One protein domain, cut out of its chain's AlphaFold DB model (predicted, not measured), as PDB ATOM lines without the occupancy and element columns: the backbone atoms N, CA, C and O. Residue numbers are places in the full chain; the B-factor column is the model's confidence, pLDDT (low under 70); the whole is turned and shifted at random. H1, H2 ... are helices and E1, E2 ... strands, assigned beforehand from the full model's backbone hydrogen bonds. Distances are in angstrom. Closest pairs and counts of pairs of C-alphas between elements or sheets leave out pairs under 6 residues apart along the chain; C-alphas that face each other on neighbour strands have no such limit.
ATOM      1  N   THR A  63     240.205 173.202 150.187       90.00
ATOM      2  CA  THR A  63     240.177 173.973 151.444       90.00
ATOM      3  C   THR A  63     238.835 173.932 152.183       90.00
ATOM      4  O   THR A  63     238.652 174.632 153.176       90.00
ATOM      5  N   GLY A  64     237.870 173.145 151.700       88.12
ATOM      6  CA  GLY A  64     236.552 172.998 152.319       88.12
ATOM      7  C   GLY A  64     236.401 171.718 153.139       88.12
ATOM      8  O   GLY A  64     237.215 170.801 153.054       88.12
ATOM      9  N   ASP A  65     235.310 171.650 153.900       90.81
ATOM     10  CA  ASP A  65     234.885 170.424 154.580       90.81
ATOM     11  C   ASP A  65     234.383 169.379 153.569       90.81
ATOM     12  O   ASP A  65     233.784 169.722 152.545       90.81
ATOM     13  N   VAL A  66     234.595 168.100 153.882       92.19
ATOM     14  CA  VAL A  66     234.200 166.950 153.061       92.19
ATOM     15  C   VAL A  66     233.327 166.010 153.883       92.19
ATOM     16  O   VAL A  66     233.685 165.626 154.997       92.19
ATOM     17  N   LEU A  67     232.195 165.602 153.310       95.69
ATOM     18  CA  LEU A  67     231.455 164.430 153.765       95.69
ATOM     19  C   LEU A  67     231.915 163.232 152.936       95.69
ATOM     20  O   LEU A  67     231.807 163.248 151.709       95.69
ATOM     21  N   PHE A  68     232.445 162.216 153.604       95.12
ATOM     22  CA  PHE A  68     232.866 160.966 152.984       95.12
ATOM     23  C   PHE A  68     231.887 159.867 153.389       95.12
ATOM     24  O   PHE A  68     231.568 159.750 154.567       95.12
ATOM     25  N   PHE A  69     231.404 159.075 152.434       95.69
ATOM     26  CA  PHE A  69     230.451 158.000 152.699       95.69
ATOM     27  C   PHE A  69     231.130 156.647 152.487       95.69
ATOM     28  O   PHE A  69     231.439 156.258 151.363       95.69
ATOM     29  N   THR A  70     231.378 155.924 153.577       93.00
ATOM     30  CA  THR A  70     232.021 154.608 153.536       93.00
ATOM     31  C   THR A  70     230.967 153.505 153.512       93.00
ATOM     32  O   THR A  70     230.226 153.320 154.475       93.00
ATOM     33  N   ALA A  71     230.947 152.722 152.434       92.06
ATOM     34  CA  ALA A  71     230.230 151.452 152.375       92.06
ATOM     35  C   ALA A  71     230.991 150.372 153.165       92.06
ATOM     36  O   ALA A  71     232.176 150.133 152.914       92.06
ATOM     37  N   LEU A  72     230.327 149.729 154.126       91.56
ATOM     38  CA  LEU A  72     230.968 148.772 155.035       91.56
ATOM     39  C   LEU A  72     231.003 147.334 154.505       91.56
ATOM     40  O   LEU A  72     231.885 146.565 154.890       91.56
ATOM     41  N   ARG A  73     230.072 146.942 153.628       87.69
ATOM     42  CA  ARG A  73     229.956 145.548 153.174       87.69
ATOM     43  C   ARG A  73     230.846 145.275 151.971       87.69
ATOM     44  O   ARG A  73     230.976 146.110 151.079       87.69
ATOM     45  N   GLN A  74     231.386 144.054 151.922       85.50
ATOM     46  CA  GLN A  74     232.220 143.555 150.819       85.50
ATOM     47  C   GLN A  74     233.381 144.497 150.477       85.50
ATOM     48  O   GLN A  74     233.663 144.737 149.306       85.50
ATOM     49  N   ARG A  75     234.039 145.052 151.500       81.31
ATOM     50  CA  ARG A  75     235.173 145.957 151.333       81.31
ATOM     51  C   ARG A  75     236.476 145.150 151.294       81.31
ATOM     52  O   ARG A  75     236.872 144.634 152.338       81.31
ATOM     53  N   PRO A  76     237.147 145.025 150.132       80.31
ATOM     54  CA  PRO A  76     238.396 144.280 150.041       80.31
ATOM     55  C   PRO A  76     239.483 144.888 150.926       80.31
ATOM     56  O   PRO A  76     239.517 146.105 151.148       80.31
ATOM     57  N   GLU A  77     240.406 144.048 151.378       76.69
ATOM     58  CA  GLU A  77     241.598 144.505 152.082       76.69
ATOM     59  C   GLU A  77     242.401 145.494 151.218       76.69
ATOM     60  O   GLU A  77     242.432 145.403 149.990       76.69
ATOM     61  N   GLY A  78     242.994 146.503 151.859       77.75
ATOM     62  CA  GLY A  78     243.718 147.574 151.169       77.75
ATOM     63  C   GLY A  78     242.828 148.633 150.511       77.75
ATOM     64  O   GLY A  78     243.356 149.598 149.960       77.75
ATOM     65  N   THR A  79     241.495 148.517 150.591       78.56
ATOM     66  CA  THR A  79     240.597 149.580 150.115       78.56
ATOM     67  C   THR A  79     240.823 150.859 150.934       78.56
ATOM     68  O   THR A  79     240.586 150.838 152.148       78.56
ATOM     69  N   PRO A  80     241.212 151.982 150.305       79.81
ATOM     70  CA  PRO A  80     241.378 153.274 150.965       79.81
ATOM     71  C   PRO A  80     240.158 153.676 151.800       79.81
ATOM     72  O   PRO A  80     239.016 153.465 151.394       79.81
ATOM     73  N   SER A  81     240.402 154.240 152.980       85.44
ATOM     74  CA  SER A  81     239.385 154.895 153.813       85.44
ATOM     75  C   SER A  81     239.419 156.410 153.607       85.44
ATOM     76  O   SER A  81     240.276 156.942 152.896       85.44
ATOM     77  N   ALA A  82     238.531 157.123 154.302       89.94
ATOM     78  CA  ALA A  82     238.537 158.580 154.374       89.94
ATOM     79  C   ALA A  82     239.918 159.176 154.731       89.94
ATOM     80  O   ALA A  82     240.259 160.256 154.251       89.94
ATOM     81  N   SER A  83     240.756 158.474 155.506       89.44
ATOM     82  CA  SER A  83     242.086 158.974 155.890       89.44
ATOM     83  C   SER A  83     243.055 159.119 154.714       89.44
ATOM     84  O   SER A  83     243.952 159.958 154.781       89.44
ATOM     85  N   ALA A  84     242.853 158.387 153.613       89.88
ATOM     86  CA  ALA A  84     243.662 158.536 152.402       89.88
ATOM     87  C   ALA A  84     243.552 159.943 151.782       89.88
ATOM     88  O   ALA A  84     244.420 160.359 151.021       89.88
ATOM     89  N   TRP A  85     242.509 160.700 152.140       88.31
ATOM     90  CA  TRP A  85     242.264 162.055 151.651       88.31
ATOM     91  C   TRP A  85     242.885 163.150 152.522       88.31
ATOM     92  O   TRP A  85     242.883 164.309 152.116       88.31
ATOM     93  N   ALA A  86     243.455 162.813 153.682       89.88
ATOM     94  CA  ALA A  86     243.972 163.799 154.636       89.88
ATOM     95  C   ALA A  86     245.069 164.707 154.045       89.88
ATOM     96  O   ALA A  86     245.168 165.874 154.407       89.88
ATOM     97  N   ALA A  87     245.872 164.210 153.098       90.06
ATOM     98  CA  ALA A  87     246.901 165.009 152.425       90.06
ATOM     99  C   ALA A  87     246.336 166.012 151.397       90.06
ATOM    100  O   ALA A  87     247.048 166.922 150.967       90.06
ATOM    101  N   HIS A  88     245.074 165.843 151.001       91.06
ATOM    102  CA  HIS A  88     244.430 166.581 149.916       91.06
ATOM    103  C   HIS A  88     243.294 167.495 150.398       91.06
ATOM    104  O   HIS A  88     242.719 168.212 149.581       91.06
ATOM    105  N   VAL A  89     242.965 167.492 151.693       92.44
ATOM    106  CA  VAL A  89     241.858 168.266 152.271       92.44
ATOM    107  C   VAL A  89     242.358 169.038 153.490       92.44
ATOM    108  O   VAL A  89     242.824 168.432 154.449       92.44
ATOM    109  N   ASP A  90     242.234 170.365 153.463       91.50
ATOM    110  CA  ASP A  90     242.603 171.224 154.601       91.50
ATOM    111  C   ASP A  90     241.417 171.466 155.557       91.50
ATOM    112  O   ASP A  90     241.606 171.875 156.702       91.50
ATOM    113  N   GLY A  91     240.184 171.224 155.095       89.88
ATOM    114  CA  GLY A  91     238.979 171.269 155.924       89.88
ATOM    115  C   GLY A  91     238.734 169.980 156.712       89.88
ATOM    116  O   GLY A  91     239.550 169.058 156.748       89.88
ATOM    117  N   ARG A  92     237.571 169.886 157.358       91.25
ATOM    118  CA  ARG A  92     237.190 168.694 158.120       91.25
ATOM    119  C   ARG A  92     236.673 167.598 157.195       91.25
ATOM    120  O   ARG A  92     235.690 167.805 156.489       91.25
ATOM    121  N   ILE A  93     237.248 166.402 157.294       94.38
ATOM    122  CA  ILE A  93     236.664 165.185 156.717       94.38
ATOM    123  C   ILE A  93     235.744 164.548 157.763       94.38
ATOM    124  O   ILE A  93     236.189 164.190 158.852       94.38
ATOM    125  N   THR A  94     234.459 164.423 157.441       94.88
ATOM    126  CA  THR A  94     233.476 163.681 158.244       94.88
ATOM    127  C   THR A  94     233.157 162.380 157.523       94.88
ATOM    128  O   THR A  94     232.539 162.409 156.461       94.88
ATOM    129  N   ASP A  95     233.600 161.259 158.084       95.31
ATOM    130  CA  ASP A  95     233.346 159.926 157.536       95.31
ATOM    131  C   ASP A  95     232.031 159.364 158.094       95.31
ATOM    132  O   ASP A  95     231.839 159.282 159.308       95.31
ATOM    133  N   LEU A  96     231.109 159.027 157.199       95.56
ATOM    134  CA  LEU A  96     229.768 158.531 157.477       95.56
ATOM    135  C   LEU A  96     229.666 157.107 156.948       95.56
ATOM    136  O   LEU A  96     229.837 156.858 155.757       95.56
ATOM    137  N   HIS A  97     229.396 156.156 157.833       95.00
ATOM    138  CA  HIS A  97     229.405 154.739 157.481       95.00
ATOM    139  C   HIS A  97     227.995 154.240 157.175       95.00
ATOM    140  O   HIS A  97     227.068 154.466 157.954       95.00
ATOM    141  N   LEU A  98     227.840 153.541 156.052       94.12
ATOM    142  CA  LEU A  98     226.600 152.886 155.653       94.12
ATOM    143  C   LEU A  98     226.838 151.378 155.527       94.12
ATOM    144  O   LEU A  98     227.771 150.941 154.849       94.12
ATOM    145  N   ASP A  99     225.969 150.576 156.146       95.38
ATOM    146  CA  ASP A  99     226.017 149.106 156.095       95.38
ATOM    147  C   ASP A  99     225.463 148.550 154.770       95.38
ATOM    148  O   ASP A  99     224.461 147.838 154.694       95.38
ATOM    149  N   VAL A 100     226.103 148.957 153.680       86.50
ATOM    150  CA  VAL A 100     225.779 148.591 152.301       86.50
ATOM    151  C   VAL A 100     227.055 148.219 151.562       86.50
ATOM    152  O   VAL A 100     228.162 148.437 152.048       86.50
ATOM    153  N   THR A 101     226.901 147.601 150.397       85.69
ATOM    154  CA  THR A 101     228.002 147.427 149.446       85.69
ATOM    155  C   THR A 101     228.260 148.755 148.734       85.69
ATOM    156  O   THR A 101     227.400 149.632 148.734       85.69
ATOM    157  N   HIS A 102     229.417 148.912 148.086       84.06
ATOM    158  CA  HIS A 102     229.712 150.130 147.320       84.06
ATOM    159  C   HIS A 102     228.663 150.414 146.230       84.06
ATOM    160  O   HIS A 102     228.189 151.536 146.125       84.06
ATOM    161  N   HIS A 103     228.242 149.396 145.470       79.25
ATOM    162  CA  HIS A 103     227.167 149.549 144.480       79.25
ATOM    163  C   HIS A 103     225.812 149.863 145.132       79.25
ATOM    164  O   HIS A 103     225.017 150.602 144.564       79.25
ATOM    165  N   GLY A 104     225.577 149.358 146.348       82.25
ATOM    166  CA  GLY A 104     224.354 149.613 147.103       82.25
ATOM    167  C   GLY A 104     224.241 151.036 147.656       82.25
ATOM    168  O   GLY A 104     223.173 151.405 148.125       82.25
ATOM    169  N   LEU A 105     225.288 151.873 147.592       85.31
ATOM    170  CA  LEU A 105     225.169 153.301 147.939       85.31
ATOM    171  C   LEU A 105     224.141 154.027 147.060       85.31
ATOM    172  O   LEU A 105     223.512 154.977 147.524       85.31
ATOM    173  N   MET A 106     223.928 153.531 145.836       86.56
ATOM    174  CA  MET A 106     222.973 154.080 144.873       86.56
ATOM    175  C   MET A 106     221.552 153.522 145.022       86.56
ATOM    176  O   MET A 106     220.652 153.945 144.295       86.56
ATOM    177  N   ASP A 107     221.318 152.609 145.968       84.81
ATOM    178  CA  ASP A 107     219.975 152.111 146.246       84.81
ATOM    179  C   ASP A 107     219.102 153.224 146.869       84.81
ATOM    180  O   ASP A 107     219.611 154.108 147.570       84.81
ATOM    181  N   PRO A 108     217.763 153.182 146.710       91.31
ATOM    182  CA  PRO A 108     216.885 154.260 147.172       91.31
ATOM    183  C   PRO A 108     217.040 154.618 148.658       91.31
ATOM    184  O   PRO A 108     217.017 155.792 149.034       91.31
ATOM    185  N   ARG A 109     217.210 153.610 149.524       93.88
ATOM    186  CA  ARG A 109     217.341 153.818 150.973       93.88
ATOM    187  C   ARG A 109     218.672 154.506 151.336       93.88
ATOM    188  O   ARG A 109     218.614 155.520 152.031       93.88
ATOM    189  N   PRO A 110     219.845 154.009 150.910       92.69
ATOM    190  CA  PRO A 110     221.129 154.681 151.132       92.69
ATOM    191  C   PRO A 110     221.195 156.088 150.538       92.69
ATOM    192  O   PRO A 110     221.611 157.009 151.238       92.69
ATOM    193  N   VAL A 111     220.667 156.306 149.328       95.50
ATOM    194  CA  VAL A 111     220.585 157.650 148.728       95.50
ATOM    195  C   VAL A 111     219.784 158.613 149.610       95.50
ATOM    196  O   VAL A 111     220.209 159.748 149.825       95.50
ATOM    197  N   ALA A 112     218.661 158.176 150.190       94.62
ATOM    198  CA  ALA A 112     217.889 159.011 151.111       94.62
ATOM    199  C   ALA A 112     218.679 159.373 152.386       94.62
ATOM    200  O   ALA A 112     218.597 160.507 152.867       94.62
ATOM    201  N   GLN A 113     219.476 158.439 152.920       96.12
ATOM    202  CA  GLN A 113     220.349 158.687 154.076       96.12
ATOM    203  C   GLN A 113     221.459 159.691 153.741       96.12
ATOM    204  O   GLN A 113     221.682 160.642 154.494       96.12
ATOM    205  N   ILE A 114     222.107 159.515 152.590       94.81
ATOM    206  CA  ILE A 114     223.138 160.416 152.068       94.81
ATOM    207  C   ILE A 114     222.561 161.824 151.877       94.81
ATOM    208  O   ILE A 114     223.116 162.800 152.385       94.81
ATOM    209  N   ALA A 115     221.405 161.935 151.217       95.75
ATOM    210  CA  ALA A 115     220.729 163.208 150.989       95.75
ATOM    211  C   ALA A 115     220.406 163.921 152.308       95.75
ATOM    212  O   ALA A 115     220.630 165.128 152.434       95.75
ATOM    213  N   ARG A 116     219.934 163.183 153.319       96.81
ATOM    214  CA  ARG A 116     219.664 163.748 154.642       96.81
ATOM    215  C   ARG A 116     220.929 164.302 155.296       96.81
ATOM    216  O   ARG A 116     220.906 165.439 155.762       96.81
ATOM    217  N   ALA A 117     222.024 163.543 155.278       95.50
ATOM    218  CA  ALA A 117     223.300 163.980 155.843       95.50
ATOM    219  C   ALA A 117     223.841 165.243 155.150       95.50
ATOM    220  O   ALA A 117     224.306 166.171 155.815       95.50
ATOM    221  N   VAL A 118     223.721 165.314 153.820       95.31
ATOM    222  CA  VAL A 118     224.099 166.498 153.035       95.31
ATOM    223  C   VAL A 118     223.260 167.714 153.437       95.31
ATOM    224  O   VAL A 118     223.814 168.779 153.711       95.31
ATOM    225  N   LEU A 119     221.935 167.569 153.516       95.31
ATOM    226  CA  LEU A 119     221.034 168.661 153.902       95.31
ATOM    227  C   LEU A 119     221.307 169.160 155.326       95.31
ATOM    228  O   LEU A 119     221.344 170.370 155.556       95.31
ATOM    229  N   ASP A 120     221.553 168.252 156.269       93.19
ATOM    230  CA  ASP A 120     221.863 168.605 157.656       93.19
ATOM    231  C   ASP A 120     223.197 169.346 157.781       93.19
ATOM    232  O   ASP A 120     223.307 170.319 158.542       93.19
ATOM    233  N   HIS A 121     224.198 168.942 156.996       88.94
ATOM    234  CA  HIS A 121     225.473 169.645 156.922       88.94
ATOM    235  C   HIS A 121     225.299 171.066 156.370       88.94
ATOM    236  O   HIS A 121     225.783 172.018 156.985       88.94
ATOM    237  N   LEU A 122     224.567 171.223 155.263       90.50
ATOM    238  CA  LEU A 122     224.309 172.529 154.650       90.50
ATOM    239  C   LEU A 122     223.538 173.464 155.586       90.50
ATOM    240  O   LEU A 122     223.977 174.587 155.816       90.50
ATOM    241  N   ALA A 123     222.460 172.985 156.210       88.12
ATOM    242  CA  ALA A 123     221.677 173.788 157.147       88.12
ATOM    243  C   ALA A 123     222.503 174.221 158.371       88.12
ATOM    244  O   ALA A 123     222.354 175.331 158.883       88.12
ATOM    245  N   SER A 124     223.396 173.352 158.852       87.44
ATOM    246  CA  SER A 124     224.312 173.686 159.947       87.44
ATOM    247  C   SER A 124     225.354 174.721 159.541       87.44
ATOM    248  O   SER A 124     225.765 175.527 160.375       87.44
ATOM    249  N   ARG A 125     225.783 174.700 158.278       84.69
ATOM    250  CA  ARG A 125     226.727 175.669 157.728       84.69
ATOM    251  C   ARG A 125     226.074 177.041 157.564       84.69
ATOM    252  O   ARG A 125     226.604 178.007 158.095       84.69
ATOM    253  N   ASP A 126     224.870 177.091 156.999       83.19
ATOM    254  CA  ASP A 126     224.093 178.330 156.866       83.19
ATOM    255  C   ASP A 126     223.835 178.993 158.229       83.19
ATOM    256  O   ASP A 126     223.940 180.212 158.356       83.19
ATOM    257  N   ARG A 127     223.559 178.210 159.284       85.25
ATOM    258  CA  ARG A 127     223.431 178.726 160.661       85.25
ATOM    259  C   ARG A 127     224.726 179.328 161.211       85.25
ATOM    260  O   ARG A 127     224.664 180.329 161.915       85.25
ATOM    261  N   ARG A 128     225.885 178.727 160.921       80.00
ATOM    262  CA  ARG A 128     227.187 179.279 161.338       80.00
ATOM    263  C   ARG A 128     227.501 180.578 160.606       80.00
ATOM    264  O   ARG A 128     227.948 181.522 161.243       80.00
ATOM    265  N   ASP A 129     227.224 180.627 159.310       79.38
ATOM    266  CA  ASP A 129     227.529 181.789 158.472       79.38
ATOM    267  C   ASP A 129     226.579 182.969 158.755       79.38
ATOM    268  O   ASP A 129     226.962 184.130 158.615       79.38
ATOM    269  N   SER A 130     225.342 182.685 159.178       75.69
ATOM    270  CA  SER A 130     224.334 183.690 159.554       75.69
ATOM    271  C   SER A 130     224.440 184.180 161.002       75.69
ATOM    272  O   SER A 130     223.870 185.224 161.337       75.69
TER     273      SER A 130
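Overview. This is residues 63 to 130 of the 211 residues of an uncharacterized protein of Streptomyces yokosukanensis (UniProt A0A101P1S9). Two parallel strands, E1 and E2, lie side by side in the middle of a flat model, between the long helix H3 and a loop holding short H1; residues 122 to 130 of H3 stick out. The printed part has 68 residues, in order E1, H1, E2, H2, H3, class mixed. It is only just loose, close to compact: radius of gyration of the C-alphas 13.5 A, spans 42 by 31 by 12 A.

Arrangement. E1, residues 66 to 71, and E2, residues 93 to 98, are parallel neighbours at 26 degrees; N 68 and O 94, 2.9 A apart, are within hydrogen-bond range. With H1, residues 82 to 85, between them, they form a strand-helix-strand unit, two parallel neighbours joined by a right-handed crossover. The closest C-alphas of E1 and H3, residues 108 to 130, are those of Leu 67 and Val 118, 7.7 A apart. H2, residues 103 to 106, is close to but not clearly touching H3, closest C-alphas Leu 105 and Val 111, 6.4 A. H1 is apart from H2 and H3. Every O i to N i+4 pair of H3 is within hydrogen-bond range; H1 and H2 are too short for one.

Along the chain. E1, 16.0 A long, begins at C-alpha 66 (234.200, 166.950, 153.061). E2 measures 15.9 A. H3, 32.8 A, ends at C-alpha 130 (224.334, 183.690, 159.554).

Size, cuts and confidence. The C-alphas farthest apart, Glu 77 and Ser 130, are 43.5 A apart. The printed part has no cut and no long link; no printed residue is under 70 in pLDDT.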